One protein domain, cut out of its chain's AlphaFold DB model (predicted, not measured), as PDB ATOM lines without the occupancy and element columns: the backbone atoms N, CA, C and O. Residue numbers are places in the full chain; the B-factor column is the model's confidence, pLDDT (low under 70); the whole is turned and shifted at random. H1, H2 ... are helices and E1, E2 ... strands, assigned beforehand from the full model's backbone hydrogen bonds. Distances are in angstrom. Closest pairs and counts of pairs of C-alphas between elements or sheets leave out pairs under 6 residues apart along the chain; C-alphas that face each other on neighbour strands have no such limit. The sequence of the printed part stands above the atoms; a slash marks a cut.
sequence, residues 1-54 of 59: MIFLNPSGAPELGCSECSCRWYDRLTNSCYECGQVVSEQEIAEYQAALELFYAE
ATOM      1  N   MET A   1     -25.456   2.339 203.262       88.38
ATOM      2  CA  MET A   1     -25.512   3.802 202.992       88.38
ATOM      3  C   MET A   1     -26.092   4.044 201.600       88.38
ATOM      4  O   MET A   1     -25.791   3.274 200.697       88.38
ATOM      5  N   ILE A   2     -26.900   5.094 201.400       93.25
ATOM      6  CA  ILE A   2     -27.461   5.461 200.082       93.25
ATOM      7  C   ILE A   2     -26.893   6.819 199.653       93.25
ATOM      8  O   ILE A   2     -26.963   7.790 200.406       93.25
ATOM      9  N   PHE A   3     -26.343   6.890 198.445       93.81
ATOM     10  CA  PHE A   3     -25.854   8.115 197.814       93.81
ATOM     11  C   PHE A   3     -26.827   8.590 196.739       93.81
ATOM     12  O   PHE A   3     -27.569   7.789 196.187       93.81
ATOM     13  N   LEU A   4     -26.787   9.877 196.392       94.69
ATOM     14  CA  LEU A   4     -27.446  10.390 195.192       94.69
ATOM     15  C   LEU A   4     -26.387  10.694 194.134       94.69
ATOM     16  O   LEU A   4     -25.388  11.369 194.413       94.69
ATOM     17  N   ASN A   5     -26.594  10.199 192.918       91.06
ATOM     18  CA  ASN A   5     -25.765  10.591 191.784       91.06
ATOM     19  C   ASN A   5     -26.137  12.010 191.296       91.06
ATOM     20  O   ASN A   5     -27.139  12.571 191.744       91.06
ATOM     21  N   PRO A   6     -25.373  12.624 190.373       94.31
ATOM     22  CA  PRO A   6     -25.675  13.970 189.868       94.31
ATOM     23  C   PRO A   6     -27.063  14.125 189.221       94.31
ATOM     24  O   PRO A   6     -27.587  15.233 189.155       94.31
ATOM     25  N   SER A   7     -27.673  13.026 188.769       90.88
ATOM     26  CA  SER A   7     -29.038  12.992 188.226       90.88
ATOM     27  C   SER A   7     -30.113  12.810 189.310       90.88
ATOM     28  O   SER A   7     -31.307  12.805 189.006       90.88
ATOM     29  N   GLY A   8     -29.703  12.658 190.571       92.38
ATOM     30  CA  GLY A   8     -30.569  12.443 191.726       92.38
ATOM     31  C   GLY A   8     -31.038  10.999 191.912       92.38
ATOM     32  O   GLY A   8     -31.908  10.776 192.746       92.38
ATOM     33  N   ALA A   9     -30.506  10.030 191.161       94.19
ATOM     34  CA  ALA A   9     -30.854   8.624 191.365       94.19
ATOM     35  C   ALA A   9     -30.103   8.050 192.580       94.19
ATOM     36  O   ALA A   9     -28.915   8.361 192.749       94.19
ATOM     37  N   PRO A  10     -30.761   7.216 193.407       95.25
ATOM     38  CA  PRO A  10     -30.120   6.577 194.545       95.25
ATOM     39  C   PRO A  10     -29.113   5.509 194.098       95.25
ATOM     40  O   PRO A  10     -29.367   4.740 193.173       95.25
ATOM     41  N   GLU A  11     -27.980   5.440 194.790       94.38
ATOM     42  CA  GLU A  11     -26.913   4.454 194.608       94.38
ATOM     43  C   GLU A  11     -26.601   3.796 195.955       94.38
ATOM     44  O   GLU A  11     -26.368   4.484 196.953       94.38
ATOM     45  N   LEU A  12     -26.575   2.463 195.995       94.38
ATOM     46  CA  LEU A  12     -26.189   1.723 197.195       94.38
ATOM     47  C   LEU A  12     -24.667   1.764 197.379       94.38
ATOM     48  O   LEU A  12     -23.912   1.489 196.447       94.38
ATOM     49  N   GLY A  13     -24.220   2.057 198.596       92.44
ATOM     50  CA  GLY A  13     -22.813   1.990 198.965       92.44
ATOM     51  C   GLY A  13     -22.584   1.551 200.409       92.44
ATOM     52  O   GLY A  13     -23.515   1.363 201.199       92.44
ATOM     53  N   CYS A  14     -21.313   1.360 200.740       93.06
ATOM     54  CA  CYS A  14     -20.888   0.793 202.010       93.06
ATOM     55  C   CYS A  14     -20.945   1.817 203.138       93.06
ATOM     56  O   CYS A  14     -20.378   2.901 203.019       93.06
ATOM     57  N   SER A  15     -21.564   1.447 204.255       91.75
ATOM     58  CA  SER A  15     -21.606   2.294 205.453       91.75
ATOM     59  C   SER A  15     -20.272   2.348 206.207       91.75
ATOM     60  O   SER A  15     -20.029   3.322 206.908       91.75
ATOM     61  N   GLU A  16     -19.389   1.359 206.024       93.69
ATOM     62  CA  GLU A  16     -18.098   1.299 206.729       93.69
ATOM     63  C   GLU A  16     -17.027   2.175 206.073       93.69
ATOM     64  O   GLU A  16     -16.434   3.034 206.719       93.69
ATOM     65  N   CYS A  17     -16.766   1.983 204.778       93.38
ATOM     66  CA  CYS A  17     -15.704   2.713 204.074       93.38
ATOM     67  C   CYS A  17     -16.221   3.838 203.169       93.38
ATOM     68  O   CYS A  17     -15.424   4.510 202.522       93.38
ATOM     69  N   SER A  18     -17.541   4.052 203.096       90.31
ATOM     70  CA  SER A  18     -18.168   5.036 202.197       90.31
ATOM     71  C   SER A  18     -17.886   4.805 200.699       90.31
ATOM     72  O   SER A  18     -18.145   5.687 199.875       90.31
ATOM     73  N   CYS A  19     -17.397   3.612 200.324       91.00
ATOM     74  CA  CYS A  19     -17.270   3.174 198.932       91.00
ATOM     75  C   CYS A  19     -18.658   3.162 198.270       91.00
ATOM     76  O   CYS A  19     -19.654   2.780 198.888       91.00
ATOM     77  N   ARG A  20     -18.739   3.501 196.979       91.31
ATOM     78  CA  ARG A  20     -19.971   3.330 196.176       91.31
ATOM     79  C   ARG A  20     -19.990   2.019 195.390       91.31
ATOM     80  O   ARG A  20     -20.758   1.853 194.451       91.31
ATOM     81  N   TRP A  21     -19.055   1.126 195.701       90.06
ATOM     82  CA  TRP A  21     -18.774  -0.059 194.903       90.06
ATOM     83  C   TRP A  21     -19.420  -1.260 195.580       90.06
ATOM     84  O   TRP A  21     -18.811  -1.929 196.412       90.06
ATOM     85  N   TYR A  22     -20.689  -1.480 195.253       91.31
ATOM     86  CA  TYR A  22     -21.477  -2.588 195.771       91.31
ATOM     87  C   TYR A  22     -21.417  -3.801 194.835       91.31
ATOM     88  O   TYR A  22     -21.793  -3.697 193.664       91.31
ATOM     89  N   ASP A  23     -20.985  -4.951 195.355       92.81
ATOM     90  CA  ASP A  23     -21.055  -6.229 194.651       92.81
ATOM     91  C   ASP A  23     -22.412  -6.903 194.899       92.81
ATOM     92  O   ASP A  23     -22.769  -7.259 196.023       92.81
ATOM     93  N   ARG A  24     -23.168  -7.097 193.816       90.31
ATOM     94  CA  ARG A  24     -24.501  -7.714 193.836       90.31
ATOM     95  C   ARG A  24     -24.457  -9.243 193.887       90.31
ATOM     96  O   ARG A  24     -25.494  -9.851 194.116       90.31
ATOM     97  N   LEU A  25     -23.304  -9.863 193.633       92.56
ATOM     98  CA  LEU A  25     -23.145 -11.317 193.704       92.56
ATOM     99  C   LEU A  25     -22.964 -11.784 195.148       92.56
ATOM    100  O   LEU A  25     -23.499 -12.823 195.527       92.56
ATOM    101  N   THR A  26     -22.226 -11.017 195.952       93.75
ATOM    102  CA  THR A  26     -21.892 -11.358 197.344       93.75
ATOM    103  C   THR A  26     -22.601 -10.487 198.376       93.75
ATOM    104  O   THR A  26     -22.464 -10.739 199.570       93.75
ATOM    105  N   ASN A  27     -23.357  -9.477 197.937       93.50
ATOM    106  CA  ASN A  27     -23.990  -8.473 198.791       93.50
ATOM    107  C   ASN A  27     -22.992  -7.790 199.746       93.50
ATOM    108  O   ASN A  27     -23.246  -7.633 200.939       93.50
ATOM    109  N   SER A  28     -21.834  -7.379 199.227       95.56
ATOM    110  CA  SER A  28     -20.760  -6.760 200.018       95.56
ATOM    111  C   SER A  28     -20.116  -5.568 199.305       95.56
ATOM    112  O   SER A  28     -20.217  -5.432 198.086       95.56
ATOM    113  N   CYS A  29     -19.426  -4.688 200.041       95.00
ATOM    114  CA  CYS A  29     -18.552  -3.689 199.414       95.00
ATOM    115  C   CYS A  29     -17.420  -4.419 198.698       95.00
ATOM    116  O   CYS A  29     -16.740  -5.263 199.283       95.00
ATOM    117  N   TYR A  30     -17.194  -4.043 197.447       93.50
ATOM    118  CA  TYR A  30     -16.109  -4.575 196.638       93.50
ATOM    119  C   TYR A  30     -14.727  -4.184 197.191       93.50
ATOM    120  O   TYR A  30     -13.762  -4.922 197.039       93.50
ATOM    121  N   GLU A  31     -14.628  -3.023 197.846       93.88
ATOM    122  CA  GLU A  31     -13.358  -2.474 198.327       93.88
ATOM    123  C   GLU A  31     -12.925  -3.051 199.682       93.88
ATOM    124  O   GLU A  31     -11.793  -3.505 199.819       93.88
ATOM    125  N   CYS A  32     -13.811  -3.054 200.684       95.12
ATOM    126  CA  CYS A  32     -13.468  -3.502 202.041       95.12
ATOM    127  C   CYS A  32     -14.015  -4.890 202.406       95.12
ATOM    128  O   CYS A  32     -13.702  -5.400 203.478       95.12
ATOM    129  N   GLY A  33     -14.846  -5.498 201.554       95.06
ATOM    130  CA  GLY A  33     -15.451  -6.809 201.801       95.06
ATOM    131  C   GLY A  33     -16.595  -6.815 202.818       95.06
ATOM    132  O   GLY A  33     -17.177  -7.871 203.054       95.06
ATOM    133  N   GLN A  34     -16.949  -5.669 203.409       96.19
ATOM    134  CA  GLN A  34     -18.035  -5.610 204.383       96.19
ATOM    135  C   GLN A  34     -19.358  -6.020 203.740       96.19
ATOM    136  O   GLN A  34     -19.760  -5.450 202.722       96.19
ATOM    137  N   VAL A  35     -20.051  -6.966 204.372       95.19
ATOM    138  CA  VAL A  35     -21.405  -7.365 203.984       95.19
ATOM    139  C   VAL A  35     -22.349  -6.189 204.207       95.19
ATOM    140  O   VAL A  35     -22.407  -5.629 205.300       95.19
ATOM    141  N   VAL A  36     -23.082  -5.815 203.164       92.50
ATOM    142  CA  VAL A  36     -24.167  -4.843 203.276       92.50
ATOM    143  C   VAL A  36     -25.379  -5.595 203.796       92.50
ATOM    144  O   VAL A  36     -25.749  -6.641 203.261       92.50
ATOM    145  N   SER A  37     -25.970  -5.090 204.871       92.06
ATOM    146  CA  SER A  37     -27.087  -5.773 205.513       92.06
ATOM    147  C   SER A  37     -28.316  -5.827 204.600       92.06
ATOM    148  O   SER A  37     -28.546  -4.941 203.774       92.06
ATOM    149  N   GLU A  38     -29.158  -6.844 204.786       93.00
ATOM    150  CA  GLU A  38     -30.439  -6.943 204.072       93.00
ATOM    151  C   GLU A  38     -31.322  -5.711 204.315       93.00
ATOM    152  O   GLU A  38     -32.043  -5.280 203.418       93.00
ATOM    153  N   GLN A  39     -31.221  -5.101 205.502       93.75
ATOM    154  CA  GLN A  39     -31.921  -3.865 205.831       93.75
ATOM    155  C   GLN A  39     -31.469  -2.697 204.944       93.75
ATOM    156  O   GLN A  39     -32.309  -2.015 204.366       93.75
ATOM    157  N   GLU A  40     -30.161  -2.486 204.782       92.69
ATOM    158  CA  GLU A  40     -29.634  -1.423 203.913       92.69
ATOM    159  C   GLU A  40     -30.011  -1.642 202.441       92.69
ATOM    160  O   GLU A  40     -30.278  -0.685 201.711       92.69
ATOM    161  N   ILE A  41     -30.054  -2.903 201.999       94.06
ATOM    162  CA  ILE A  41     -30.512  -3.263 200.653       94.06
ATOM    163  C   ILE A  41     -31.999  -2.922 200.494       94.06
ATOM    164  O   ILE A  41     -32.379  -2.333 199.480       94.06
ATOM    165  N   ALA A  42     -32.831  -3.242 201.488       95.62
ATOM    166  CA  ALA A  42     -34.258  -2.931 201.474       95.62
ATOM    167  C   ALA A  42     -34.524  -1.415 201.479       95.62
ATOM    168  O   ALA A  42     -35.358  -0.929 200.717       95.62
ATOM    169  N   GLU A  43     -33.776  -0.648 202.275       95.62
ATOM    170  CA  GLU A  43     -33.847   0.820 202.291       95.62
ATOM    171  C   GLU A  43     -33.484   1.416 200.923       95.62
ATOM    172  O   GLU A  43     -34.163   2.320 200.430       95.62
ATOM    173  N   TYR A  44     -32.451   0.878 200.268       95.31
ATOM    174  CA  TYR A  44     -32.082   1.275 198.910       95.31
ATOM    175  C   TYR A  44     -33.170   0.943 197.886       95.31
ATOM    176  O   TYR A  44     -33.475   1.780 197.036       95.31
ATOM    177  N   GLN A  45     -33.774  -0.245 197.965       95.31
ATOM    178  CA  GLN A  45     -34.865  -0.640 197.072       95.31
ATOM    179  C   GLN A  45     -36.059   0.308 197.208       95.31
ATOM    180  O   GLN A  45     -36.530   0.819 196.196       95.31
ATOM    181  N   ALA A  46     -36.467   0.635 198.436       96.00
ATOM    182  CA  ALA A  46     -37.544   1.590 198.677       96.00
ATOM    183  C   ALA A  46     -37.222   2.985 198.105       96.00
ATOM    184  O   ALA A  46     -38.064   3.611 197.460       96.00
ATOM    185  N   ALA A  47     -35.988   3.470 198.282       95.81
ATOM    186  CA  ALA A  47     -35.556   4.743 197.704       95.81
ATOM    187  C   ALA A  47     -35.570   4.722 196.164       95.81
ATOM    188  O   ALA A  47     -35.951   5.708 195.529       95.81
ATOM    189  N   LEU A  48     -35.175   3.600 195.555       95.06
ATOM    190  CA  LEU A  48     -35.185   3.421 194.106       95.06
ATOM    191  C   LEU A  48     -36.613   3.393 193.545       95.06
ATOM    192  O   LEU A  48     -36.874   4.028 192.524       95.06
ATOM    193  N   GLU A  49     -37.539   2.714 194.222       95.50
ATOM    194  CA  GLU A  49     -38.957   2.686 193.847       95.50
ATOM    195  C   GLU A  49     -39.586   4.082 193.881       95.50
ATOM    196  O   GLU A  49     -40.290   4.463 192.944       95.50
ATOM    197  N   LEU A  50     -39.284   4.876 194.914       95.12
ATOM    198  CA  LEU A  50     -39.729   6.269 195.002       95.12
ATOM    199  C   LEU A  50     -39.183   7.103 193.840       95.12
ATOM    200  O   LEU A  50     -39.955   7.769 193.150       95.12
ATOM    201  N   PHE A  51     -37.879   7.009 193.565       95.25
ATOM    202  CA  PHE A  51     -37.262   7.718 192.443       95.25
ATOM    203  C   PHE A  51     -37.908   7.339 191.101       95.25
ATOM    204  O   PHE A  51     -38.173   8.203 190.262       95.25
ATOM    205  N   TYR A  52     -38.206   6.056 190.887       95.50
ATOM    206  CA  TYR A  52     -38.892   5.595 189.680       95.50
ATOM    207  C   TYR A  52     -40.318   6.129 189.571       95.50
ATOM    208  O   TYR A  52     -40.694   6.609 188.499       95.50
ATOM    209  N   ALA A  53     -41.081   6.127 190.665       95.31
ATOM    210  CA  ALA A  53     -42.423   6.696 190.697       95.31
ATOM    211  C   ALA A  53     -42.421   8.201 190.369       95.31
ATOM    212  O   ALA A  53     -43.210   8.650 189.537       95.31
ATOM    213  N   GLU A  54     -41.498   8.971 190.952       94.50
ATOM    214  CA  GLU A  54     -41.366  10.416 190.717       94.50
ATOM    215  C   GLU A  54     -40.947  10.753 189.282       94.50
ATOM    216  O   GLU A  54     -41.375  11.761 188.714       94.50
TER     217      GLU A  54
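What this domain is: This is residues 1 to 54 of the 59 residues of the protein "Cysteine protease" of Peptococcaceae bacterium BRH_c23 (UniProt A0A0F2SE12). A short, two-stranded hairpin, E1 and E2, packs beside one long helix, H1, and the looped stretch of residues 13 to 37 makes a head at one end. The 54 printed residues hold E1, E2 and H1 in that order, the strands antiparallel; the class is mixed, with under half of the residues in named elements. The whole is compact, with a radius of gyration of the C-alphas of 10.9 A and spans of 33 by 22 by 17 A.

Where its parts are: Find C-alpha 2 at (-27.461, 5.461, 200.082), where E1, residues 2 to 4, begins. E2 is residues 10 to 12. H1, residues 38 to 54, runs 24.5 A to C-alpha 54 at (-41.366, 10.416, 190.717).

How they stand to each other: In the hairpin E1 and E2, look at N 3 and O 11, 2.8 A apart, within hydrogen-bond range. The closest C-alphas of E2 and H1 are those of Pro 10 and Leu 48, 6.0 A apart; those of E1 and H1 are Ile 2 and Tyr 44, 6.3 A. In H1 every O i to N i+4 pair is within hydrogen-bond range.

The domain as a whole: The two C-alphas farthest apart, Cys 32 and Glu 54, are 33.2 A apart. The link E2 to H1 is long, 25 residues, and in it residues 22 to 23 pair antiparallel with 28 to 29. The printed part has no cut, and no printed residue is under 70 in pLDDT.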